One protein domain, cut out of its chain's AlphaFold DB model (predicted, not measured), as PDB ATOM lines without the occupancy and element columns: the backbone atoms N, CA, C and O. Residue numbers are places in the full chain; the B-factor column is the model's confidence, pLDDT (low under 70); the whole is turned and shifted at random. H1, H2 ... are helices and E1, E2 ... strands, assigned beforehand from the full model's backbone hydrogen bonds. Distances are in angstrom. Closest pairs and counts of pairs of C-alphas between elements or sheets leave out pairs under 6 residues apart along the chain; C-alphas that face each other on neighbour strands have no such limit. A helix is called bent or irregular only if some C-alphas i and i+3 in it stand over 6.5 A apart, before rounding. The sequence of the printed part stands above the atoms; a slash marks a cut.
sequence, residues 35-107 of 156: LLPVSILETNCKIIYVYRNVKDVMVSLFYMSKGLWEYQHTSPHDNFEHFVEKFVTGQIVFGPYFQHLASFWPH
ATOM      1  N   LEU A  35      34.547   9.429  -7.942       92.75
ATOM      2  CA  LEU A  35      34.887  10.833  -8.181       92.75
ATOM      3  C   LEU A  35      34.669  11.259  -9.639       92.75
ATOM      4  O   LEU A  35      34.987  12.394 -10.006       92.75
ATOM      5  N   LEU A  36      34.151  10.374 -10.496       92.56
ATOM      6  CA  LEU A  36      33.758  10.768 -11.843       92.56
ATOM      7  C   LEU A  36      32.545  11.710 -11.789       92.56
ATOM      8  O   LEU A  36      31.659  11.535 -10.952       92.56
ATOM      9  N   PRO A  37      32.456  12.691 -12.708       90.38
ATOM     10  CA  PRO A  37      31.252  13.489 -12.870       90.38
ATOM     11  C   PRO A  37      30.017  12.604 -13.022       90.38
ATOM     12  O   PRO A  37      30.010  11.687 -13.844       90.38
ATOM     13  N   VAL A  38      28.956  12.930 -12.284       87.50
ATOM     14  CA  VAL A  38      27.677  12.205 -12.317       87.50
ATOM     15  C   VAL A  38      27.155  12.059 -13.750       87.50
ATOM     16  O   VAL A  38      26.732  10.981 -14.146       87.50
ATOM     17  N   SER A  39      27.327  13.088 -14.585       87.50
ATOM     18  CA  SER A  39      26.955  13.040 -16.003       87.50
ATOM     19  C   SER A  39      27.671  11.947 -16.806       87.50
ATOM     20  O   SER A  39      27.114  11.465 -17.783       87.50
ATOM     21  N   ILE A  40      28.880  11.519 -16.429       89.75
ATOM     22  CA  ILE A  40      29.570  10.384 -17.068       89.75
ATOM     23  C   ILE A  40      28.974   9.052 -16.605       89.75
ATOM     24  O   ILE A  40      28.900   8.122 -17.401       89.75
ATOM     25  N   LEU A  41      28.562   8.965 -15.337       86.81
ATOM     26  CA  LEU A  41      28.000   7.750 -14.743       86.81
ATOM     27  C   LEU A  41      26.540   7.512 -15.161       86.81
ATOM     28  O   LEU A  41      26.135   6.366 -15.310       86.81
ATOM     29  N   GLU A  42      25.767   8.583 -15.352       85.81
ATOM     30  CA  GLU A  42      24.354   8.529 -15.755       85.81
ATOM     31  C   GLU A  42      24.164   8.451 -17.272       85.81
ATOM     32  O   GLU A  42      23.140   7.966 -17.756       85.81
ATOM     33  N   THR A  43      25.138   8.923 -18.053       81.69
ATOM     34  CA  THR A  43      25.104   8.737 -19.505       81.69
ATOM     35  C   THR A  43      25.635   7.359 -19.879       81.69
ATOM     36  O   THR A  43      26.470   6.780 -19.191       81.69
ATOM     37  N   ASN A  44      25.228   6.843 -21.043       82.00
ATOM     38  CA  ASN A  44      25.787   5.612 -21.616       82.00
ATOM     39  C   ASN A  44      27.212   5.829 -22.187       82.00
ATOM     40  O   ASN A  44      27.550   5.366 -23.280       82.00
ATOM     41  N   CYS A  45      28.038   6.615 -21.488       91.62
ATOM     42  CA  CYS A  45      29.428   6.864 -21.834       91.62
ATOM     43  C   CYS A  45      30.216   5.559 -21.706       91.62
ATOM     44  O   CYS A  45      30.092   4.838 -20.716       91.62
ATOM     45  N   LYS A  46      31.037   5.254 -22.714       94.19
ATOM     46  CA  LYS A  46      31.904   4.075 -22.698       94.19
ATOM     47  C   LYS A  46      33.167   4.370 -21.901       94.19
ATOM     48  O   LYS A  46      33.915   5.283 -22.246       94.19
ATOM     49  N   ILE A  47      33.429   3.560 -20.885       96.19
ATOM     50  CA  ILE A  47      34.590   3.675 -20.006       96.19
ATOM     51  C   ILE A  47      35.516   2.489 -20.251       96.19
ATOM     52  O   ILE A  47      35.096   1.334 -20.228       96.19
ATOM     53  N   ILE A  48      36.797   2.770 -20.469       97.38
ATOM     54  CA  ILE A  48      37.843   1.750 -20.547       97.38
ATOM     55  C   ILE A  48      38.727   1.920 -19.319       97.38
ATOM     56  O   ILE A  48      39.425   2.925 -19.190       97.38
ATOM     57  N   TYR A  49      38.693   0.940 -18.423       97.62
ATOM     58  CA  TYR A  49      39.502   0.932 -17.213       97.62
ATOM     59  C   TYR A  49      40.704   0.006 -17.395       97.62
ATOM     60  O   TYR A  49      40.546  -1.196 -17.628       97.62
ATOM     61  N   VAL A  50      41.911   0.559 -17.285       97.75
ATOM     62  CA  VAL A  50      43.154  -0.208 -17.403       97.75
ATOM     63  C   VAL A  50      43.732  -0.448 -16.015       97.75
ATOM     64  O   VAL A  50      44.050   0.503 -15.307       97.75
ATOM     65  N   TYR A  51      43.900  -1.714 -15.643       97.06
ATOM     66  CA  TYR A  51      44.606  -2.121 -14.428       97.06
ATOM     67  C   TYR A  51      45.920  -2.819 -14.775       97.06
ATOM     68  O   TYR A  51      46.150  -3.210 -15.916       97.06
ATOM     69  N   ARG A  52      46.813  -2.944 -13.799       97.75
ATOM     70  CA  ARG A  52      48.154  -3.520 -13.958       97.75
ATOM     71  C   ARG A  52      48.567  -4.185 -12.654       97.75
ATOM     72  O   ARG A  52      48.106  -3.744 -11.604       97.75
ATOM     73  N   ASN A  53      49.437  -5.189 -12.703       97.56
ATOM     74  CA  ASN A  53      50.050  -5.782 -11.521       97.56
ATOM     75  C   ASN A  53      50.575  -4.694 -10.572       97.56
ATOM     76  O   ASN A  53      51.345  -3.818 -10.968       97.56
ATOM     77  N   VAL A  54      50.155  -4.763  -9.309       96.12
ATOM     78  CA  VAL A  54      50.469  -3.751  -8.298       96.12
ATOM     79  C   VAL A  54      51.976  -3.556  -8.105       96.12
ATOM     80  O   VAL A  54      52.415  -2.427  -7.924       96.12
ATOM     81  N   LYS A  55      52.786  -4.618  -8.226       95.94
ATOM     82  CA  LYS A  55      54.250  -4.529  -8.104       95.94
ATOM     83  C   LYS A  55      54.845  -3.639  -9.188       95.94
ATOM     84  O   LYS A  55      55.650  -2.760  -8.896       95.94
ATOM     85  N   ASP A  56      54.370  -3.800 -10.417       97.12
ATOM     86  CA  ASP A  56      54.817  -2.979 -11.535       97.12
ATOM     87  C   ASP A  56      54.296  -1.539 -11.444       97.12
ATOM     88  O   ASP A  56      54.973  -0.600 -11.864       97.12
ATOM     89  N   VAL A  57      53.088  -1.352 -10.896       95.94
ATOM     90  CA  VAL A  57      52.528  -0.019 -10.626       95.94
ATOM     91  C   VAL A  57      53.381   0.719  -9.601       95.94
ATOM     92  O   VAL A  57      53.716   1.873  -9.848       95.94
ATOM     93  N   MET A  58      53.776   0.063  -8.505       94.06
ATOM     94  CA  MET A  58      54.641   0.658  -7.480       94.06
ATOM     95  C   MET A  58      55.956   1.159  -8.079       94.06
ATOM     96  O   MET A  58      56.295   2.327  -7.917       94.06
ATOM     97  N   VAL A  59      56.661   0.313  -8.836       94.38
ATOM     98  CA  VAL A  59      57.931   0.693  -9.477       94.38
ATOM     99  C   VAL A  59      57.726   1.848 -10.459       94.38
ATOM    100  O   VAL A  59      58.456   2.837 -10.431       94.38
ATOM    101  N   SER A  60      56.702   1.767 -11.313       94.06
ATOM    102  CA  SER A  60      56.414   2.821 -12.289       94.06
ATOM    103  C   SER A  60      56.068   4.154 -11.627       94.06
ATOM    104  O   SER A  60      56.475   5.203 -12.127       94.06
ATOM    105  N   LEU A  61      55.294   4.126 -10.540       91.69
ATOM    106  CA  LEU A  61      54.871   5.321  -9.825       91.69
ATOM    107  C   LEU A  61      56.038   5.946  -9.055       91.69
ATOM    108  O   LEU A  61      56.169   7.163  -9.097       91.69
ATOM    109  N   PHE A  62      56.925   5.137  -8.470       91.31
ATOM    110  CA  PHE A  62      58.158   5.604  -7.832       91.31
ATOM    111  C   PHE A  62      59.037   6.414  -8.794       91.31
ATOM    112  O   PHE A  62      59.427   7.541  -8.500       91.31
ATOM    113  N   TYR A  63      59.327   5.880  -9.983       91.12
ATOM    114  CA  TYR A  63      60.140   6.618 -10.954       91.12
ATOM    115  C   TYR A  63      59.409   7.848 -11.504       91.12
ATOM    116  O   TYR A  63      60.032   8.887 -11.724       91.12
ATOM    117  N   MET A  64      58.085   7.775 -11.680       88.19
ATOM    118  CA  MET A  64      57.289   8.941 -12.067       88.19
ATOM    119  C   MET A  64      57.328  10.041 -10.995       88.19
ATOM    120  O   MET A  64      57.461  11.217 -11.336       88.19
ATOM    121  N   SER A  65      57.256   9.681  -9.713       85.81
ATOM    122  CA  SER A  65      57.245  10.631  -8.599       85.81
ATOM    123  C   SER A  65      58.579  11.345  -8.411       85.81
ATOM    124  O   SER A  65      58.607  12.454  -7.884       85.81
ATOM    125  N   LYS A  66      59.687  10.775  -8.901       83.38
ATOM    126  CA  LYS A  66      60.982  11.473  -8.973       83.38
ATOM    127  C   LYS A  66      60.965  12.638  -9.957       83.38
ATOM    128  O   LYS A  66      61.531  13.683  -9.664       83.38
ATOM    129  N   GLY A  67      60.314  12.469 -11.108       81.31
ATOM    130  CA  GLY A  67      60.212  13.511 -12.136       81.31
ATOM    131  C   GLY A  67      59.087  14.522 -11.898       81.31
ATOM    132  O   GLY A  67      59.096  15.591 -12.496       81.31
ATOM    133  N   LEU A  68      58.116  14.188 -11.043       80.19
ATOM    134  CA  LEU A  68      56.924  15.000 -10.767       80.19
ATOM    135  C   LEU A  68      56.801  15.390  -9.288       80.19
ATOM    136  O   LEU A  68      55.692  15.629  -8.810       80.19
ATOM    137  N   TRP A  69      57.917  15.436  -8.563       73.88
ATOM    138  CA  TRP A  69      57.933  15.573  -7.106       73.88
ATOM    139  C   TRP A  69      57.167  16.809  -6.599       73.88
ATOM    140  O   TRP A  69      56.383  16.694  -5.657       73.88
ATOM    141  N   GLU A  70      57.262  17.938  -7.308       69.69
ATOM    142  CA  GLU A  70      56.515  19.175  -7.017       69.69
ATOM    143  C   GLU A  70      54.989  19.003  -7.091       69.69
ATOM    144  O   GLU A  70      54.245  19.631  -6.345       69.69
ATOM    145  N   TYR A  71      54.505  18.132  -7.981       65.94
ATOM    146  CA  TYR A  71      53.073  17.929  -8.226       65.94
ATOM    147  C   TYR A  71      52.473  16.800  -7.389       65.94
ATOM    148  O   TYR A  71      51.253  16.722  -7.240       65.94
ATOM    149  N   GLN A  72      53.309  15.886  -6.897       67.69
ATOM    150  CA  GLN A  72      52.864  14.669  -6.216       67.69
ATOM    151  C   GLN A  72      53.046  14.721  -4.701       67.69
ATOM    152  O   GLN A  72      52.715  13.747  -4.033       67.69
ATOM    153  N   HIS A  73      53.534  15.846  -4.163       66.62
ATOM    154  CA  HIS A  73      53.923  15.984  -2.754       66.62
ATOM    155  C   HIS A  73      54.876  14.859  -2.310       66.62
ATOM    156  O   HIS A  73      54.858  14.411  -1.165       66.62
ATOM    157  N   THR A  74      55.699  14.373  -3.241       70.31
ATOM    158  CA  THR A  74      56.730  13.369  -2.981       70.31
ATOM    159  C   THR A  74      58.077  14.054  -2.852       70.31
ATOM    160  O   THR A  74      58.280  15.146  -3.380       70.31
ATOM    161  N   SER A  75      59.025  13.414  -2.173       74.06
ATOM    162  CA  SER A  75      60.390  13.930  -2.141       74.06
ATOM    163  C   SER A  75      61.189  13.348  -3.309       74.06
ATOM    164  O   SER A  75      61.194  12.123  -3.499       74.06
ATOM    165  N   PRO A  76      61.955  14.164  -4.061       72.56
ATOM    166  CA  PRO A  76      62.919  13.636  -5.023       72.56
ATOM    167  C   PRO A  76      63.997  12.782  -4.333       72.56
ATOM    168  O   PRO A  76      64.676  11.998  -4.996       72.56
ATOM    169  N   HIS A  77      64.095  12.843  -3.000       77.56
ATOM    170  CA  HIS A  77      65.017  12.066  -2.175       77.56
ATOM    171  C   HIS A  77      64.400  10.809  -1.534       77.56
ATOM    172  O   HIS A  77      65.142  10.036  -0.943       77.56
ATOM    173  N   ASP A  78      63.093  10.546  -1.687       81.25
ATOM    174  CA  ASP A  78      62.459   9.337  -1.120       81.25
ATOM    175  C   ASP A  78      63.116   8.056  -1.670       81.25
ATOM    176  O   ASP A  78      63.182   7.868  -2.883       81.25
ATOM    177  N   ASN A  79      63.603   7.145  -0.833       90.62
ATOM    178  CA  ASN A  79      64.049   5.838  -1.333       90.62
ATOM    179  C   ASN A  79      62.843   4.951  -1.706       90.62
ATOM    180  O   ASN A  79      61.681   5.323  -1.504       90.62
ATOM    181  N   PHE A  80      63.110   3.802  -2.327       91.81
ATOM    182  CA  PHE A  80      62.039   2.933  -2.811       91.81
ATOM    183  C   PHE A  80      61.242   2.321  -1.654       91.81
ATOM    184  O   PHE A  80      60.023   2.221  -1.740       91.81
ATOM    185  N   GLU A  81      61.907   1.980  -0.555       93.75
ATOM    186  CA  GLU A  81      61.310   1.402   0.648       93.75
ATOM    187  C   GLU A  81      60.267   2.348   1.253       93.75
ATOM    188  O   GLU A  81      59.109   1.971   1.432       93.75
ATOM    189  N   HIS A  82      60.637   3.612   1.461       90.62
ATOM    190  CA  HIS A  82      59.727   4.624   1.986       90.62
ATOM    191  C   HIS A  82      58.584   4.938   1.010       90.62
ATOM    192  O   HIS A  82      57.442   5.181   1.407       90.62
ATOM    193  N   PHE A  83      58.852   4.892  -0.298       90.94
ATOM    194  CA  PHE A  83      57.792   5.004  -1.293       90.94
ATOM    195  C   PHE A  83      56.799   3.832  -1.208       90.94
ATOM    196  O   PHE A  83      55.591   4.046  -1.314       90.94
ATOM    197  N   VAL A  84      57.278   2.602  -0.997       92.75
ATOM    198  CA  VAL A  84      56.411   1.430  -0.811       92.75
ATOM    199  C   VAL A  84      55.536   1.601   0.431       92.75
ATOM    200  O   VAL A  84      54.340   1.338   0.342       92.75
ATOM    201  N   GLU A  85      56.072   2.118   1.542       93.00
ATOM    202  CA  GLU A  85      55.285   2.451   2.743       93.00
ATOM    203  C   GLU A  85      54.148   3.434   2.429       93.00
ATOM    204  O   GLU A  85      52.988   3.195   2.778       93.00
ATOM    205  N   LYS A  86      54.446   4.513   1.697       90.69
ATOM    206  CA  LYS A  86      53.427   5.470   1.233       90.69
ATOM    207  C   LYS A  86      52.390   4.799   0.337       90.69
ATOM    208  O   LYS A  86      51.193   5.027   0.494       90.69
ATOM    209  N   PHE A  87      52.824   3.934  -0.576       92.50
ATOM    210  CA  PHE A  87      51.935   3.212  -1.481       92.50
ATOM    211  C   PHE A  87      50.953   2.311  -0.733       92.50
ATOM    212  O   PHE A  87      49.748   2.366  -0.990       92.50
ATOM    213  N   VAL A  88      51.442   1.499   0.208       93.00
ATOM    214  CA  VAL A  88      50.598   0.557   0.959       93.00
ATOM    215  C   VAL A  88      49.680   1.262   1.955       93.00
ATOM    216  O   VAL A  88      48.562   0.804   2.171       93.00
ATOM    217  N   THR A  89      50.108   2.401   2.509       92.50
ATOM    218  CA  THR A  89      49.272   3.248   3.380       92.50
ATOM    219  C   THR A  89      48.327   4.165   2.597       92.50
ATOM    220  O   THR A  89      47.533   4.887   3.197       92.50
ATOM    221  N   GLY A  90      48.371   4.129   1.260       90.25
ATOM    222  CA  GLY A  90      47.480   4.902   0.399       90.25
ATOM    223  C   GLY A  90      47.835   6.384   0.269       90.25
ATOM    224  O   GLY A  90      47.055   7.146  -0.300       90.25
ATOM    225  N   GLN A  91      49.011   6.790   0.747       88.31
ATOM    226  CA  GLN A  91      49.561   8.144   0.646       88.31
ATOM    227  C   GLN A  91      50.195   8.388  -0.732       88.31
ATOM    228  O   GLN A  91      51.354   8.780  -0.858       88.31
ATOM    229  N   ILE A  92      49.432   8.112  -1.787       86.88
ATOM    230  CA  ILE A  92      49.844   8.285  -3.180       86.88
ATOM    231  C   ILE A  92      48.831   9.137  -3.932       86.88
ATOM    232  O   ILE A  92      47.658   9.240  -3.565       86.88
ATOM    233  N   VAL A  93      49.285   9.740  -5.030       84.31
ATOM    234  CA  VAL A  93      48.396  10.474  -5.931       84.31
ATOM    235  C   VAL A  93      47.255   9.583  -6.424       84.31
ATOM    236  O   VAL A  93      47.463   8.420  -6.760       84.31
ATOM    237  N   PHE A  94      46.052  10.159  -6.481       84.06
ATOM    238  CA  PHE A  94      44.796   9.483  -6.840       84.06
ATOM    239  C   PHE A  94      44.287   8.433  -5.834       84.06
ATOM    240  O   PHE A  94      43.285   7.770  -6.101       84.06
ATOM    241  N   GLY A  95      44.897   8.363  -4.648       86.75
ATOM    242  CA  GLY A  95      44.397   7.600  -3.508       86.75
ATOM    243  C   GLY A  95      44.829   6.131  -3.489       86.75
ATOM    244  O   GLY A  95      45.629   5.691  -4.319       86.75
ATOM    245  N   PRO A  96      44.317   5.342  -2.527       93.69
ATOM    246  CA  PRO A  96      44.776   3.976  -2.308       93.69
ATOM    247  C   PRO A  96      44.488   3.077  -3.514       93.69
ATOM    248  O   PRO A  96      43.340   2.921  -3.936       93.69
ATOM    249  N   TYR A  97      45.527   2.425  -4.042       94.31
ATOM    250  CA  TYR A  97      45.448   1.646  -5.284       94.31
ATOM    251  C   TYR A  97      44.320   0.598  -5.282       94.31
ATOM    252  O   TYR A  97      43.560   0.487  -6.245       94.31
ATOM    253  N   PHE A  98      44.179  -0.167  -4.195       94.62
ATOM    254  CA  PHE A  98      43.163  -1.221  -4.125       94.62
ATOM    255  C   PHE A  98      41.743  -0.667  -4.017       94.62
ATOM    256  O   PHE A  98      40.835  -1.258  -4.593       94.62
ATOM    257  N   GLN A  99      41.547   0.478  -3.354       95.69
ATOM    258  CA  GLN A  99      40.250   1.162  -3.339       95.69
ATOM    259  C   GLN A  99      39.907   1.692  -4.734       95.69
ATOM    260  O   GLN A  99      38.784   1.525  -5.205       95.69
ATOM    261  N   HIS A 100      40.899   2.233  -5.446       95.56
ATOM    262  CA  HIS A 100      40.731   2.664  -6.828       95.56
ATOM    263  C   HIS A 100      40.289   1.505  -7.735       95.56
ATOM    264  O   HIS A 100      39.308   1.631  -8.469       95.56
ATOM    265  N   LEU A 101      40.953   0.347  -7.649       95.75
ATOM    266  CA  LEU A 101      40.556  -0.862  -8.379       95.75
ATOM    267  C   LEU A 101      39.166  -1.364  -7.959       95.75
ATOM    268  O   LEU A 101      38.351  -1.703  -8.821       95.75
ATOM    269  N   ALA A 102      38.879  -1.377  -6.657       96.31
ATOM    270  CA  ALA A 102      37.597  -1.805  -6.110       96.31
ATOM    271  C   ALA A 102      36.431  -0.911  -6.558       96.31
ATOM    272  O   ALA A 102      35.327  -1.418  -6.704       96.31
ATOM    273  N   SER A 103      36.668   0.369  -6.866       95.81
ATOM    274  CA  SER A 103      35.622   1.260  -7.393       95.81
ATOM    275  C   SER A 103      35.115   0.845  -8.786       95.81
ATOM    276  O   SER A 103      33.967   1.102  -9.135       95.81
ATOM    277  N   PHE A 104      35.936   0.153  -9.589       96.31
ATOM    278  CA  PHE A 104      35.560  -0.308 -10.934       96.31
ATOM    279  C   PHE A 104      35.260  -1.809 -11.017       96.31
ATOM    280  O   PHE A 104      34.520  -2.238 -11.900       96.31
ATOM    281  N   TRP A 105      35.820  -2.628 -10.124       96.50
ATOM    282  CA  TRP A 105      35.716  -4.089 -10.207       96.50
ATOM    283  C   TRP A 105      34.280  -4.659 -10.154       96.50
ATOM    284  O   TRP A 105      33.979  -5.581 -10.927       96.50
ATOM    285  N   PRO A 106      33.359  -4.141  -9.314       96.81
ATOM    286  CA  PRO A 106      31.960  -4.572  -9.310       96.81
ATOM    287  C   PRO A 106      31.271  -4.362 -10.663       96.81
ATOM    288  O   PRO A 106      30.478  -5.200 -11.077       96.81
ATOM    289  N   HIS A 107      31.666  -3.316 -11.390       94.44
ATOM    290  CA  HIS A 107      31.083  -2.888 -12.663       94.44
ATOM    291  C   HIS A 107      31.713  -3.547 -13.896       94.44
ATOM    292  O   HIS A 107      31.459  -3.153 -15.031       94.44
TER     293      HIS A 107
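AT A GLANCE: This is residues 35 to 107 of the 156 residues of the protein "Putative Sulfotransferase 1 family member D1" of Hypsibius dujardini (UniProt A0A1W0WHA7). A loose, elongated model has a head of helices at one end, where H2 and H4 cross steeply and the small H3 lies by the last part of H2; from this head two thin limbs, the strand E1 and the helix H5, reach toward the other end. Beyond the limbs the short H1 sticks out, with residues 36 to 46 standing free. The printed part has 73 residues, with five named helices and one named strand in the order H1, E1, H2, H3, H4, H5, and its class is mostly helix. The radius of gyration of the C-alphas is 14.5 A, and the C-alphas span 44 by 24 by 18 A.

HOW THE PARTS SIT: H1, residues 38 to 42, touches no helix. A tight link of 4 residues follows it to E1, residues 47 to 51, which is apart from H1. E1 pairs with no named strand. A tight link of 2 residues joins it to H2, residues 54 to 67, the longest helix by residues, and H2 is apart from both H1 and E1. One residue, in a tight link, separates H2 from H3, residues 69 to 72. H3 is close to H2 but not clearly touching; their closest C-alphas, those of Ser 65 and Gln 72, are 6.4 A apart. A short link of 7 residues then reaches H4, residues 80 to 88. H4 and H2 touch, and H2 does so with residues 58 to 62 alone; the closest C-alphas, those of Phe 62 and Phe 83, are 6.6 A apart. The two run opposite ways at a steep tilt of 62 degrees, with their centres 10.0 A apart. H4 is apart from H1, E1 and H3. A short link of 8 residues leads on to H5, residues 97 to 107, which is irregular: C-alphas 103 and 106 are 7.1 A apart, and its line is a rough one. H5 is close to H4 but not clearly touching, the closest C-alphas being those of Phe 87 and Tyr 97 at 7.7 A; the two run the same way at a steep tilt of 40 degrees. Tyr 97 also comes nearest to H2, with its C-alpha 8.0 A from that of Val 54; H2 and H5 are close but not clearly touching and run opposite ways at a steep tilt of 54 degrees. The closest C-alphas of E1 and H5, those of Tyr 51 and Leu 101, are 7.4 A apart. H5 is apart from H1 and H3. In H1 and H4 every O i to N i+4 pair is within hydrogen-bond range, in H2 9 of 10 and in H5 4 of 7, while H3 is too short for such a pair and has its one O i to N i+3 pair within range.

IN THESE COORDINATES: H1 begins with the C-alpha of Val 38 at (27.677, 12.205, -12.317). E1 is 12.8 A long from first to last C-alpha. H2 measures 20.2 A, from C-alpha 54 at (50.469, -3.751, -8.298) to C-alpha 67. H4 measures 12.3 A and H5 16.8 A, and H5 ends with C-alpha 107 at (31.083, -2.888, -12.663).

THE WHOLE: The two C-alphas farthest apart, those of Asn 44 and His 77, are 44.3 A from each other. Without residues 36 to 46 the body spans 39 by 20 by 17 A. The printed part has no cut and no long link. The mean pLDDT of the printed part is 89.1, and residues 70 to 73 are under 70.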